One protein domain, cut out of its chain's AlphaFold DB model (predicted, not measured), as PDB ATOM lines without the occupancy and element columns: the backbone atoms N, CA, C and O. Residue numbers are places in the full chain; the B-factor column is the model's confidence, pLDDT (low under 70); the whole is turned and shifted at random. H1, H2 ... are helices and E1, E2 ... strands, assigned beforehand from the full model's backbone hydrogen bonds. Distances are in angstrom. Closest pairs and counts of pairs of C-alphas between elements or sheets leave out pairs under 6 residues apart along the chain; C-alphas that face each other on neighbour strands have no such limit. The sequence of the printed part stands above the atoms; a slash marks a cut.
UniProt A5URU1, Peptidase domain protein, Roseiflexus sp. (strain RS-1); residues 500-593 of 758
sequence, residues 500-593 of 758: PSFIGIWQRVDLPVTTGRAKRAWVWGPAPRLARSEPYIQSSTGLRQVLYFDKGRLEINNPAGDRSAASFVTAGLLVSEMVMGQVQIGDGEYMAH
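Overview. This is residues 500 to 593 of the 758 residues of the protein "Peptidase domain protein" of Roseiflexus sp. (strain RS-1) (UniProt A5URU1). A small three-stranded antiparallel sheet, E1 - E2 - E3, forms the middle, with H1 over one of its faces; H2 and a long loop lie toward one end of the domain, and H3 with the small hairpin E4 and E5 toward the other. The 94 printed residues hold three named helices and five named strands in the order H1 H2 E1 E2 E3 H3 E4 E5, a mixed class with 43 residues in named elements, under half. The whole is only just compact, close to loose, with a radius of gyration of the C-alphas of 14.3 A and spans of 41 by 31 by 20 A.

Along the chain. E1 is residues 530 to 535, 16.2 A long, E2 543 to 548, 15.8 A, and E3 553 to 556, 10.5 A. H1, residues 500 to 509, is 15.4 A long and begins at C-alpha 500 (194.952, 167.616, 155.364). H2 is residues 511 to 514, H3 574 to 580, E4 582 to 584, and E5 590 to 592, ending at C-alpha 592 (165.449, 168.730, 166.502).

Arrangement. E1, E2 and E3 make a meander, each strand the antiparallel neighbour of the one before. N 546 and O 532 are 2.8 A apart, and N 547 and O 554 2.8 A, within hydrogen-bond range. Residues 554 to 555 of E3 also pair, antiparallel, with residues 570 to 571. H1 is on this sheet at a height of 10.7 A; its closest C-alphas to E3 are Phe 502 and Leu 554, 6.8 A. H1 and H2 meet only through their link. The closest C-alphas of H3 and E4 are Glu 577 and Val 583, 5.6 A. E4 and E5 are an antiparallel hairpin, with N 583 and O 591 2.8 A apart. E3 and E4 are apart. Every O i to N i+4 pair is within range in H3, and 4 of 6 in H1; H2 is too short for such a pair.

Size, cuts and confidence. The C-alphas farthest apart, of Arg 517 and Ala 592, are 43.1 A apart. The printed part has no cut; the links H2 to E1 and E3 to H3 are long. Mean pLDDT of the printed part is 85.6, and residues 535 and 540 to 543 are under 70.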
ATOM      1  N   PRO A 500     193.779 166.973 154.772       74.50
ATOM      2  CA  PRO A 500     194.952 167.616 155.364       74.50
ATOM      3  C   PRO A 500     194.688 169.025 155.908       74.50
ATOM      4  O   PRO A 500     195.388 169.462 156.826       74.50
ATOM      5  N   SER A 501     193.667 169.725 155.396       80.38
ATOM      6  CA  SER A 501     193.273 171.047 155.886       80.38
ATOM      7  C   SER A 501     192.855 171.038 157.363       80.38
ATOM      8  O   SER A 501     193.052 172.041 158.050       80.38
ATOM      9  N   PHE A 502     192.358 169.917 157.903       81.56
ATOM     10  CA  PHE A 502     192.093 169.792 159.340       81.56
ATOM     11  C   PHE A 502     193.373 169.786 160.176       81.56
ATOM     12  O   PHE A 502     193.454 170.432 161.224       81.56
ATOM     13  N   ILE A 503     194.378 169.043 159.708       77.56
ATOM     14  CA  ILE A 503     195.611 168.785 160.455       77.56
ATOM     15  C   ILE A 503     196.378 170.090 160.673       77.56
ATOM     16  O   ILE A 503     196.890 170.315 161.769       77.56
ATOM     17  N   GLY A 504     196.402 170.982 159.678       83.06
ATOM     18  CA  GLY A 504     197.065 172.282 159.794       83.06
ATOM     19  C   GLY A 504     196.540 173.135 160.956       83.06
ATOM     20  O   GLY A 504     197.330 173.757 161.666       83.06
ATOM     21  N   ILE A 505     195.225 173.115 161.213       88.06
ATOM     22  CA  ILE A 505     194.611 173.887 162.307       88.06
ATOM     23  C   ILE A 505     195.029 173.348 163.676       88.06
ATOM     24  O   ILE A 505     195.389 174.132 164.557       88.06
ATOM     25  N   TRP A 506     195.019 172.024 163.857       89.06
ATOM     26  CA  TRP A 506     195.483 171.396 165.097       89.06
ATOM     27  C   TRP A 506     196.985 171.618 165.302       89.06
ATOM     28  O   TRP A 506     197.402 172.099 166.359       89.06
ATOM     29  N   GLN A 507     197.796 171.351 164.270       89.56
ATOM     30  CA  GLN A 507     199.251 171.501 164.331       89.56
ATOM     31  C   GLN A 507     199.643 172.908 164.753       89.56
ATOM     32  O   GLN A 507     200.536 173.084 165.575       89.56
ATOM     33  N   ARG A 508     198.938 173.919 164.250       91.81
ATOM     34  CA  ARG A 508     199.256 175.301 164.561       91.81
ATOM     35  C   ARG A 508     199.283 175.608 166.053       91.81
ATOM     36  O   ARG A 508     200.155 176.355 166.511       91.81
ATOM     37  N   VAL A 509     198.327 175.070 166.802       92.75
ATOM     38  CA  VAL A 509     198.087 175.475 168.190       92.75
ATOM     39  C   VAL A 509     198.426 174.396 169.204       92.75
ATOM     40  O   VAL A 509     198.871 174.752 170.287       92.75
ATOM     41  N   ASP A 510     198.308 173.114 168.888       94.06
ATOM     42  CA  ASP A 510     198.525 172.062 169.884       94.06
ATOM     43  C   ASP A 510     199.842 171.305 169.673       94.06
ATOM     44  O   ASP A 510     200.459 170.912 170.660       94.06
ATOM     45  N   LEU A 511     200.410 171.266 168.458       90.94
ATOM     46  CA  LEU A 511     201.754 170.697 168.252       90.94
ATOM     47  C   LEU A 511     202.845 171.361 169.118       90.94
ATOM     48  O   LEU A 511     203.681 170.635 169.665       90.94
ATOM     49  N   PRO A 512     202.882 172.699 169.316       93.75
ATOM     50  CA  PRO A 512     203.841 173.312 170.233       93.75
ATOM     51  C   PRO A 512     203.676 172.854 171.684       93.75
ATOM     52  O   PRO A 512     204.662 172.820 172.414       93.75
ATOM     53  N   VAL A 513     202.459 172.515 172.113       92.75
ATOM     54  CA  VAL A 513     202.198 172.004 173.465       92.75
ATOM     55  C   VAL A 513     202.671 170.551 173.556       92.75
ATOM     56  O   VAL A 513     203.472 170.236 174.435       92.75
ATOM     57  N   THR A 514     202.308 169.708 172.582       87.38
ATOM     58  CA  THR A 514     202.744 168.301 172.486       87.38
ATOM     59  C   THR A 514     204.266 168.158 172.460       87.38
ATOM     60  O   THR A 514     204.826 167.274 173.098       87.38
ATOM     61  N   THR A 515     204.962 169.053 171.758       87.50
ATOM     62  CA  THR A 515     206.432 169.032 171.626       87.50
ATOM     63  C   THR A 515     207.165 169.778 172.748       87.50
ATOM     64  O   THR A 515     208.381 169.968 172.675       87.50
ATOM     65  N   GLY A 516     206.449 170.253 173.776       90.50
ATOM     66  CA  GLY A 516     207.024 170.987 174.908       90.50
ATOM     67  C   GLY A 516     207.589 172.371 174.561       90.50
ATOM     68  O   GLY A 516     208.274 172.986 175.380       90.50
ATOM     69  N   ARG A 517     207.313 172.887 173.355       93.31
ATOM     70  CA  ARG A 517     207.718 174.224 172.884       93.31
ATOM     71  C   ARG A 517     206.843 175.343 173.455       93.31
ATOM     72  O   ARG A 517     207.283 176.489 173.506       93.31
ATOM     73  N   ALA A 518     205.626 175.025 173.889       93.12
ATOM     74  CA  ALA A 518     204.703 175.919 174.572       93.12
ATOM     75  C   ALA A 518     204.205 175.275 175.873       93.12
ATOM     76  O   ALA A 518     203.967 174.073 175.923       93.12
ATOM     77  N   LYS A 519     204.004 176.085 176.917       91.62
ATOM     78  CA  LYS A 519     203.400 175.657 178.187       91.62
ATOM     79  C   LYS A 519     202.086 176.409 178.402       91.62
ATOM     80  O   LYS A 519     202.096 177.537 178.885       91.62
ATOM     81  N   ARG A 520     200.976 175.817 177.964       92.25
ATOM     82  CA  ARG A 520     199.607 176.345 178.096       92.25
ATOM     83  C   ARG A 520     198.587 175.215 177.955       92.25
ATOM     84  O   ARG A 520     198.942 174.148 177.464       92.25
ATOM     85  N   ALA A 521     197.340 175.476 178.340       91.31
ATOM     86  CA  ALA A 521     196.227 174.555 178.120       91.31
ATOM     87  C   ALA A 521     195.991 174.242 176.625       91.31
ATOM     88  O   ALA A 521     196.257 175.073 175.747       91.31
ATOM     89  N   TRP A 522     195.457 173.044 176.368       92.94
ATOM     90  CA  TRP A 522     195.065 172.559 175.043       92.94
ATOM     91  C   TRP A 522     193.902 173.356 174.449       92.94
ATOM     92  O   TRP A 522     192.977 173.739 175.171       92.94
ATOM     93  N   VAL A 523     193.929 173.549 173.129       94.00
ATOM     94  CA  VAL A 523     192.831 174.173 172.371       94.00
ATOM     95  C   VAL A 523     191.871 173.115 171.827       94.00
ATOM     96  O   VAL A 523     190.659 173.232 171.975       94.00
ATOM     97  N   TRP A 524     192.411 172.067 171.217       92.94
ATOM     98  CA  TRP A 524     191.680 170.939 170.648       92.94
ATOM     99  C   TRP A 524     191.884 169.679 171.484       92.94
ATOM    100  O   TRP A 524     190.915 168.998 171.813       92.94
ATOM    101  N   GLY A 525     193.132 169.400 171.863       90.44
ATOM    102  CA  GLY A 525     193.521 168.205 172.607       90.44
ATOM    103  C   GLY A 525     194.884 167.659 172.165       90.44
ATOM    104  O   GLY A 525     195.468 168.157 171.197       90.44
ATOM    105  N   PRO A 526     195.395 166.624 172.854       83.44
ATOM    106  CA  PRO A 526     196.704 166.033 172.579       83.44
ATOM    107  C   PRO A 526     196.817 165.407 171.182       83.44
ATOM    108  O   PRO A 526     197.922 165.333 170.647       83.44
ATOM    109  N   ALA A 527     195.698 164.978 170.587       78.62
ATOM    110  CA  ALA A 527     195.622 164.443 169.231       78.62
ATOM    111  C   ALA A 527     194.184 164.540 168.672       78.62
ATOM    112  O   ALA A 527     193.230 164.677 169.445       78.62
ATOM    113  N   PRO A 528     193.998 164.447 167.342       78.00
ATOM    114  CA  PRO A 528     192.696 164.127 166.762       78.00
ATOM    115  C   PRO A 528     192.162 162.785 167.283       78.00
ATOM    116  O   PRO A 528     192.941 161.854 167.474       78.00
ATOM    117  N   ARG A 529     190.844 162.683 167.484       76.62
ATOM    118  CA  ARG A 529     190.185 161.484 168.032       76.62
ATOM    119  C   ARG A 529     189.503 160.660 166.949       76.62
ATOM    120  O   ARG A 529     189.846 159.505 166.736       76.62
ATOM    121  N   LEU A 530     188.559 161.270 166.231       72.31
ATOM    122  CA  LEU A 530     187.695 160.556 165.291       72.31
ATOM    123  C   LEU A 530     187.345 161.415 164.077       72.31
ATOM    124  O   LEU A 530     186.787 162.501 164.221       72.31
ATOM    125  N   ALA A 531     187.600 160.895 162.879       72.31
ATOM    126  CA  ALA A 531     187.093 161.459 161.633       72.31
ATOM    127  C   ALA A 531     185.843 160.699 161.171       72.31
ATOM    128  O   ALA A 531     185.816 159.471 161.221       72.31
ATOM    129  N   ARG A 532     184.819 161.415 160.698       73.38
ATOM    130  CA  ARG A 532     183.622 160.806 160.092       73.38
ATOM    131  C   ARG A 532     182.919 161.758 159.127       73.38
ATOM    132  O   ARG A 532     183.269 162.932 159.030       73.38
ATOM    133  N   SER A 533     181.915 161.247 158.424       71.81
ATOM    134  CA  SER A 533     180.985 162.051 157.626       71.81
ATOM    135  C   SER A 533     179.655 162.209 158.356       71.81
ATOM    136  O   SER A 533     179.195 161.269 159.004       71.81
ATOM    137  N   GLU A 534     179.038 163.381 158.228       74.69
ATOM    138  CA  GLU A 534     177.724 163.708 158.794       74.69
ATOM    139  C   GLU A 534     176.823 164.353 157.728       74.69
ATOM    140  O   GLU A 534     177.358 165.001 156.827       74.69
ATOM    141  N   PRO A 535     175.484 164.234 157.823       69.81
ATOM    142  CA  PRO A 535     174.546 164.936 156.943       69.81
ATOM    143  C   PRO A 535     174.793 166.442 156.870       69.81
ATOM    144  O   PRO A 535     174.925 167.109 157.899       69.81
ATOM    145  N   TYR A 536     174.849 166.954 155.642       76.06
ATOM    146  CA  TYR A 536     174.891 168.378 155.343       76.06
ATOM    147  C   TYR A 536     174.203 168.652 154.005       76.06
ATOM    148  O   TYR A 536     174.772 168.380 152.946       76.06
ATOM    149  N   ILE A 537     172.965 169.141 154.043       75.75
ATOM    150  CA  ILE A 537     172.054 169.092 152.894       75.75
ATOM    151  C   ILE A 537     172.527 169.937 151.700       75.75
ATOM    152  O   ILE A 537     172.278 169.552 150.561       75.75
ATOM    153  N   GLN A 538     173.243 171.044 151.931       79.31
ATOM    154  CA  GLN A 538     173.805 171.886 150.863       79.31
ATOM    155  C   GLN A 538     175.119 171.353 150.293       79.31
ATOM    156  O   GLN A 538     175.612 171.871 149.288       79.31
ATOM    157  N   SER A 539     175.730 170.349 150.921       73.94
ATOM    158  CA  SER A 539     176.931 169.746 150.356       73.94
ATOM    159  C   SER A 539     176.575 169.037 149.054       73.94
ATOM    160  O   SER A 539     175.556 168.358 148.963       73.94
ATOM    161  N   SER A 540     177.456 169.118 148.053       64.06
ATOM    162  CA  SER A 540     177.296 168.390 146.781       64.06
ATOM    163  C   SER A 540     177.134 166.870 146.953       64.06
ATOM    164  O   SER A 540     176.605 166.199 146.073       64.06
ATOM    165  N   THR A 541     177.577 166.327 148.088       58.66
ATOM    166  CA  THR A 541     177.436 164.914 148.460       58.66
ATOM    167  C   THR A 541     176.296 164.656 149.451       58.66
ATOM    168  O   THR A 541     176.102 163.513 149.854       58.66
ATOM    169  N   GLY A 542     175.582 165.695 149.896       65.88
ATOM    170  CA  GLY A 542     174.658 165.644 151.034       65.88
ATOM    171  C   GLY A 542     175.354 165.446 152.387       65.88
ATOM    172  O   GLY A 542     174.688 165.177 153.386       65.88
ATOM    173  N   LEU A 543     176.691 165.536 152.432       69.62
ATOM    174  CA  LEU A 543     177.511 165.220 153.599       69.62
ATOM    175  C   LEU A 543     178.646 166.226 153.820       69.62
ATOM    176  O   LEU A 543     179.310 166.650 152.871       69.62
ATOM    177  N   ARG A 544     178.942 166.518 155.089       77.25
ATOM    178  CA  ARG A 544     180.161 167.201 155.541       77.25
ATOM    179  C   ARG A 544     181.160 166.207 156.119       77.25
ATOM    180  O   ARG A 544     180.767 165.188 156.691       77.25
ATOM    181  N   GLN A 545     182.450 166.509 156.013       78.94
ATOM    182  CA  GLN A 545     183.475 165.785 156.766       78.94
ATOM    183  C   GLN A 545     183.706 166.480 158.104       78.94
ATOM    184  O   GLN A 545     183.791 167.705 158.151       78.94
ATOM    185  N   VAL A 546     183.841 165.708 159.180       86.12
ATOM    186  CA  VAL A 546     184.126 166.232 160.515       86.12
ATOM    187  C   VAL A 546     185.297 165.503 161.170       86.12
ATOM    188  O   VAL A 546     185.494 164.306 160.954       86.12
ATOM    189  N   LEU A 547     186.050 166.228 161.997       84.69
ATOM    190  CA  LEU A 547     187.130 165.707 162.829       84.69
ATOM    191  C   LEU A 547     186.906 166.114 164.287       84.69
ATOM    192  O   LEU A 547     186.973 167.295 164.634       84.69
ATOM    193  N   TYR A 548     186.636 165.124 165.129       86.38
ATOM    194  CA  TYR A 548     186.466 165.270 166.565       86.38
ATOM    195  C   TYR A 548     187.808 165.299 167.292       86.38
ATOM    196  O   TYR A 548     188.745 164.566 166.967       86.38
ATOM    197  N   PHE A 549     187.844 166.123 168.330       92.19
ATOM    198  CA  PHE A 549     188.894 166.241 169.329       92.19
ATOM    199  C   PHE A 549     188.251 166.201 170.718       92.19
ATOM    200  O   PHE A 549     187.032 166.319 170.841       92.19
ATOM    201  N   ASP A 550     189.052 166.126 171.777       89.06
ATOM    202  CA  ASP A 550     188.510 166.141 173.138       89.06
ATOM    203  C   ASP A 550     187.726 167.433 173.427       89.06
ATOM    204  O   ASP A 550     186.626 167.414 173.981       89.06
ATOM    205  N   LYS A 551     188.262 168.576 172.984       94.50
ATOM    206  CA  LYS A 551     187.744 169.915 173.310       94.50
ATOM    207  C   LYS A 551     186.857 170.524 172.228       94.50
ATOM    208  O   LYS A 551     186.313 171.607 172.428       94.50
ATOM    209  N   GLY A 552     186.664 169.848 171.095       95.56
ATOM    210  CA  GLY A 552     185.817 170.363 170.022       95.56
ATOM    211  C   GLY A 552     185.775 169.509 168.761       95.56
ATOM    212  O   GLY A 552     186.194 168.360 168.753       95.56
ATOM    213  N   ARG A 553     185.271 170.098 167.674       94.94
ATOM    214  CA  ARG A 553     185.162 169.478 166.347       94.94
ATOM    215  C   ARG A 553     185.505 170.496 165.262       94.94
ATOM    216  O   ARG A 553     185.146 171.671 165.403       94.94
ATOM    217  N   LEU A 554     186.192 170.043 164.219       94.06
ATOM    218  CA  LEU A 554     186.385 170.760 162.956       94.06
ATOM    219  C   LEU A 554     185.523 170.143 161.859       94.06
ATOM    220  O   LEU A 554     185.247 168.946 161.897       94.06
ATOM    221  N   GLU A 555     185.121 170.950 160.882       92.44
ATOM    222  CA  GLU A 555     184.172 170.560 159.839       92.44
ATOM    223  C   GLU A 555     184.536 171.164 158.479       92.44
ATOM    224  O   GLU A 555     184.981 172.310 158.411       92.44
ATOM    225  N   ILE A 556     184.320 170.395 157.410       87.25
ATOM    226  CA  ILE A 556     184.344 170.839 156.010       87.25
ATOM    227  C   ILE A 556     182.952 170.583 155.439       87.25
ATOM    228  O   ILE A 556     182.607 169.445 155.103       87.25
ATOM    229  N   ASN A 557     182.161 171.651 155.339       84.38
ATOM    230  CA  ASN A 557     180.772 171.588 154.877       84.38
ATOM    231  C   ASN A 557     180.665 171.390 153.362       84.38
ATOM    232  O   ASN A 557     179.784 170.676 152.896       84.38
ATOM    233  N   ASN A 558     181.592 171.973 152.595       81.50
ATOM    234  CA  ASN A 558     181.670 171.803 151.146       81.50
ATOM    235  C   ASN A 558     183.080 171.346 150.727       81.50
ATOM    236  O   ASN A 558     183.961 172.188 150.538       81.50
ATOM    237  N   PRO A 559     183.306 170.033 150.525       75.06
ATOM    238  CA  PRO A 559     184.605 169.499 150.103       75.06
ATOM    239  C   PRO A 559     185.102 170.007 148.740       75.06
ATOM    240  O   PRO A 559     186.303 169.961 148.471       75.06
ATOM    241  N   ALA A 560     184.193 170.487 147.883       74.38
ATOM    242  CA  ALA A 560     184.502 171.081 146.582       74.38
ATOM    243  C   ALA A 560     184.698 172.610 146.647       74.38
ATOM    244  O   ALA A 560     184.904 173.248 145.616       74.38
ATOM    245  N   GLY A 561     184.606 173.204 147.841       79.56
ATOM    246  CA  GLY A 561     184.792 174.635 148.060       79.56
ATOM    247  C   GLY A 561     186.239 175.098 147.871       79.56
ATOM    248  O   GLY A 561     187.175 174.303 147.771       79.56
ATOM    249  N   ASP A 562     186.425 176.419 147.848       86.06
ATOM    250  CA  ASP A 562     187.753 177.030 147.795       86.06
ATOM    251  C   ASP A 562     188.544 176.717 149.074       86.06
ATOM    252  O   ASP A 562     188.286 177.279 150.137       86.06
ATOM    253  N   ARG A 563     189.544 175.840 148.949       86.25
ATOM    254  CA  ARG A 563     190.422 175.398 150.046       86.25
ATOM    255  C   ARG A 563     191.249 176.520 150.671       86.25
ATOM    256  O   ARG A 563     191.765 176.340 151.770       86.25
ATOM    257  N   SER A 564     191.420 177.637 149.968       84.50
ATOM    258  CA  SER A 564     192.153 178.797 150.476       84.50
ATOM    259  C   SER A 564     191.286 179.726 151.330       84.50
ATOM    260  O   SER A 564     191.821 180.549 152.077       84.50
ATOM    261  N   ALA A 565     189.959 179.582 151.266       86.38
ATOM    262  CA  ALA A 565     189.041 180.384 152.055       86.38
ATOM    263  C   ALA A 565     189.137 180.023 153.546       86.38
ATOM    264  O   ALA A 565     189.122 178.852 153.924       86.38
ATOM    265  N   ALA A 566     189.149 181.035 154.419       81.38
ATOM    266  CA  ALA A 566     189.150 180.826 155.872       81.38
ATOM    267  C   ALA A 566     187.905 180.065 156.371       81.38
ATOM    268  O   ALA A 566     187.948 179.429 157.417       81.38
ATOM    269  N   SER A 567     186.808 180.110 155.610       83.69
ATOM    270  CA  SER A 567     185.571 179.373 155.872       83.69
ATOM    271  C   SER A 567     185.587 177.929 155.364       83.69
ATOM    272  O   SER A 567     184.595 177.231 155.545       83.69
ATOM    273  N   PHE A 568     186.660 177.470 154.703       88.94
ATOM    274  CA  PHE A 568     186.730 176.102 154.177       88.94
ATOM    275  C   PHE A 568     186.700 175.057 155.296       88.94
ATOM    276  O   PHE A 568     185.996 174.055 155.191       88.94
ATOM    277  N   VAL A 569     187.439 175.320 156.377       91.50
ATOM    278  CA  VAL A 569     187.376 174.537 157.611       91.50
ATOM    279  C   VAL A 569     186.829 175.424 158.717       91.50
ATOM    280  O   VAL A 569     187.404 176.464 159.020       91.50
ATOM    281  N   THR A 570     185.760 174.991 159.370       92.62
ATOM    282  CA  THR A 570     185.149 175.717 160.489       92.62
ATOM    283  C   THR A 570     185.125 174.870 161.748       92.62
ATOM    284  O   THR A 570     185.072 173.645 161.686       92.62
ATOM    285  N   ALA A 571     185.134 175.509 162.917       94.69
ATOM    286  CA  ALA A 571     184.811 174.820 164.159       94.69
ATOM    287  C   ALA A 571     183.286 174.716 164.324       94.69
ATOM    288  O   ALA A 571     182.568 175.687 164.067       94.69
ATOM    289  N   GLY A 572     182.813 173.555 164.779       94.56
ATOM    290  CA  GLY A 572     181.384 173.286 164.954       94.56
ATOM    291  C   GLY A 572     180.709 174.119 166.038       94.56
ATOM    292  O   GLY A 572     181.342 174.435 167.051       94.56
ATOM    293  N   LEU A 573     179.414 174.404 165.863       96.69
ATOM    294  CA  LEU A 573     178.538 175.143 166.791       96.69
ATOM    295  C   LEU A 573     178.095 174.291 167.996       96.69
ATOM    296  O   LEU A 573     176.957 174.361 168.452       96.69
ATOM    297  N   LEU A 574     179.005 173.458 168.508       98.06
ATOM    298  CA  LEU A 574     178.677 172.333 169.385       98.06
ATOM    299  C   LEU A 574     177.912 172.747 170.644       98.06
ATOM    300  O   LEU A 574     177.004 172.045 171.079       98.06
ATOM    301  N   VAL A 575     178.286 173.877 171.244       98.44
ATOM    302  CA  VAL A 575     177.661 174.358 172.478       98.44
ATOM    303  C   VAL A 575     176.287 174.943 172.183       98.44
ATOM    304  O   VAL A 575     175.347 174.594 172.887       98.44
ATOM    305  N   SER A 576     176.140 175.761 171.134       97.69
ATOM    306  CA  SER A 576     174.823 176.261 170.713       97.69
ATOM    307  C   SER A 576     173.858 175.113 170.424       97.69
ATOM    308  O   SER A 576     172.745 175.104 170.937       97.69
ATOM    309  N   GLU A 577     174.308 174.113 169.667       97.25
ATOM    310  CA  GLU A 577     173.527 172.924 169.316       97.25
ATOM    311  C   GLU A 577     173.071 172.135 170.562       97.25
ATOM    312  O   GLU A 577     171.890 171.802 170.693       97.25
ATOM    313  N   MET A 578     173.969 171.908 171.528       97.94
ATOM    314  CA  MET A 578     173.641 171.232 172.791       97.94
ATOM    315  C   MET A 578     172.707 172.044 173.696       97.94
ATOM    316  O   MET A 578     171.836 171.463 174.340       97.94
ATOM    317  N   VAL A 579     172.877 173.368 173.768       97.19
ATOM    318  CA  VAL A 579     172.019 174.251 174.578       97.19
ATOM    319  C   VAL A 579     170.616 174.341 173.981       97.19
ATOM    320  O   VAL A 579     169.633 174.272 174.716       97.19
ATOM    321  N   MET A 580     170.516 174.479 172.657       93.12
ATOM    322  CA  MET A 580     169.242 174.636 171.952       93.12
ATOM    323  C   MET A 580     168.522 173.307 171.709       93.12
ATOM    324  O   MET A 580     167.326 173.313 171.433       93.12
ATOM    325  N   GLY A 581     169.217 172.170 171.815       91.88
ATOM    326  CA  GLY A 581     168.636 170.872 171.479       91.88
ATOM    327  C   GLY A 581     168.433 170.729 169.974       91.88
ATOM    328  O   GLY A 581     167.358 170.365 169.514       91.88
ATOM    329  N   GLN A 582     169.430 171.087 169.173       90.62
ATOM    330  CA  GLN A 582     169.295 171.102 167.718       90.62
ATOM    331  C   GLN A 582     170.609 170.705 167.069       90.62
ATOM    332  O   GLN A 582     171.659 171.184 167.474       90.62
ATOM    333  N   VAL A 583     170.560 169.840 166.062       89.81
ATOM    334  CA  VAL A 583     171.735 169.397 165.314       89.81
ATOM    335  C   VAL A 583     171.786 170.122 163.980       89.81
ATOM    336  O   VAL A 583     170.856 170.000 163.185       89.81
ATOM    337  N   GLN A 584     172.876 170.835 163.701       91.19
ATOM    338  CA  GLN A 584     173.047 171.484 162.401       91.19
ATOM    339  C   GLN A 584     173.254 170.430 161.307       91.19
ATOM    340  O   GLN A 584     174.176 169.608 161.394       91.19
ATOM    341  N   ILE A 585     172.412 170.502 160.275       83.75
ATOM    342  CA  ILE A 585     172.412 169.632 159.090       83.75
ATOM    343  C   ILE A 585     172.478 170.434 157.782       83.75
ATOM    344  O   ILE A 585     172.388 169.847 156.709       83.75
ATOM    345  N   GLY A 586     172.618 171.757 157.852       85.00
ATOM    346  CA  GLY A 586     172.756 172.638 156.697       85.00
ATOM    347  C   GLY A 586     173.211 174.047 157.077       85.00
ATOM    348  O   GLY A 586     173.585 174.288 158.228       85.00
ATOM    349  N   ASP A 587     173.213 174.979 156.124       86.00
ATOM    350  CA  ASP A 587     173.590 176.383 156.362       86.00
ATOM    351  C   ASP A 587     172.653 177.056 157.381       86.00
ATOM    352  O   ASP A 587     173.114 177.802 158.245       86.00
ATOM    353  N   GLY A 588     171.352 176.759 157.311       87.62
ATOM    354  CA  GLY A 588     170.324 177.257 158.233       87.62
ATOM    355  C   GLY A 588     169.360 176.177 158.727       87.62
ATOM    356  O   GLY A 588     168.364 176.485 159.379       87.62
ATOM    357  N   GLU A 589     169.628 174.918 158.398       85.38
ATOM    358  CA  GLU A 589     168.756 173.785 158.651       85.38
ATOM    359  C   GLU A 589     169.258 172.987 159.838       85.38
ATOM    360  O   GLU A 589     170.436 172.626 159.959       85.38
ATOM    361  N   TYR A 590     168.306 172.691 160.711       85.00
ATOM    362  CA  TYR A 590     168.540 172.032 161.973       85.00
ATOM    363  C   TYR A 590     167.562 170.882 162.130       85.00
ATOM    364  O   TYR A 590     166.383 170.992 161.799       85.00
ATOM    365  N   MET A 591     168.064 169.785 162.680       78.50
ATOM    366  CA  MET A 591     167.254 168.668 163.128       78.50
ATOM    367  C   MET A 591     167.018 168.797 164.632       78.50
ATOM    368  O   MET A 591     167.964 169.037 165.385       78.50
ATOM    369  N   ALA A 592     165.774 168.647 165.082       80.00
ATOM    370  CA  ALA A 592     165.449 168.730 166.502       80.00
ATOM    371  C   ALA A 592     166.120 167.603 167.309       80.00
ATOM    372  O   ALA A 592     166.257 166.468 166.855       80.00
ATOM    373  N   HIS A 593     166.523 167.925 168.533       81.75
ATOM    374  CA  HIS A 593     167.092 167.014 169.515       81.75
ATOM    375  C   HIS A 593     166.664 167.454 170.926       81.75
ATOM    376  O   HIS A 593     166.151 168.550 171.131       81.75
TER     377      HIS A 593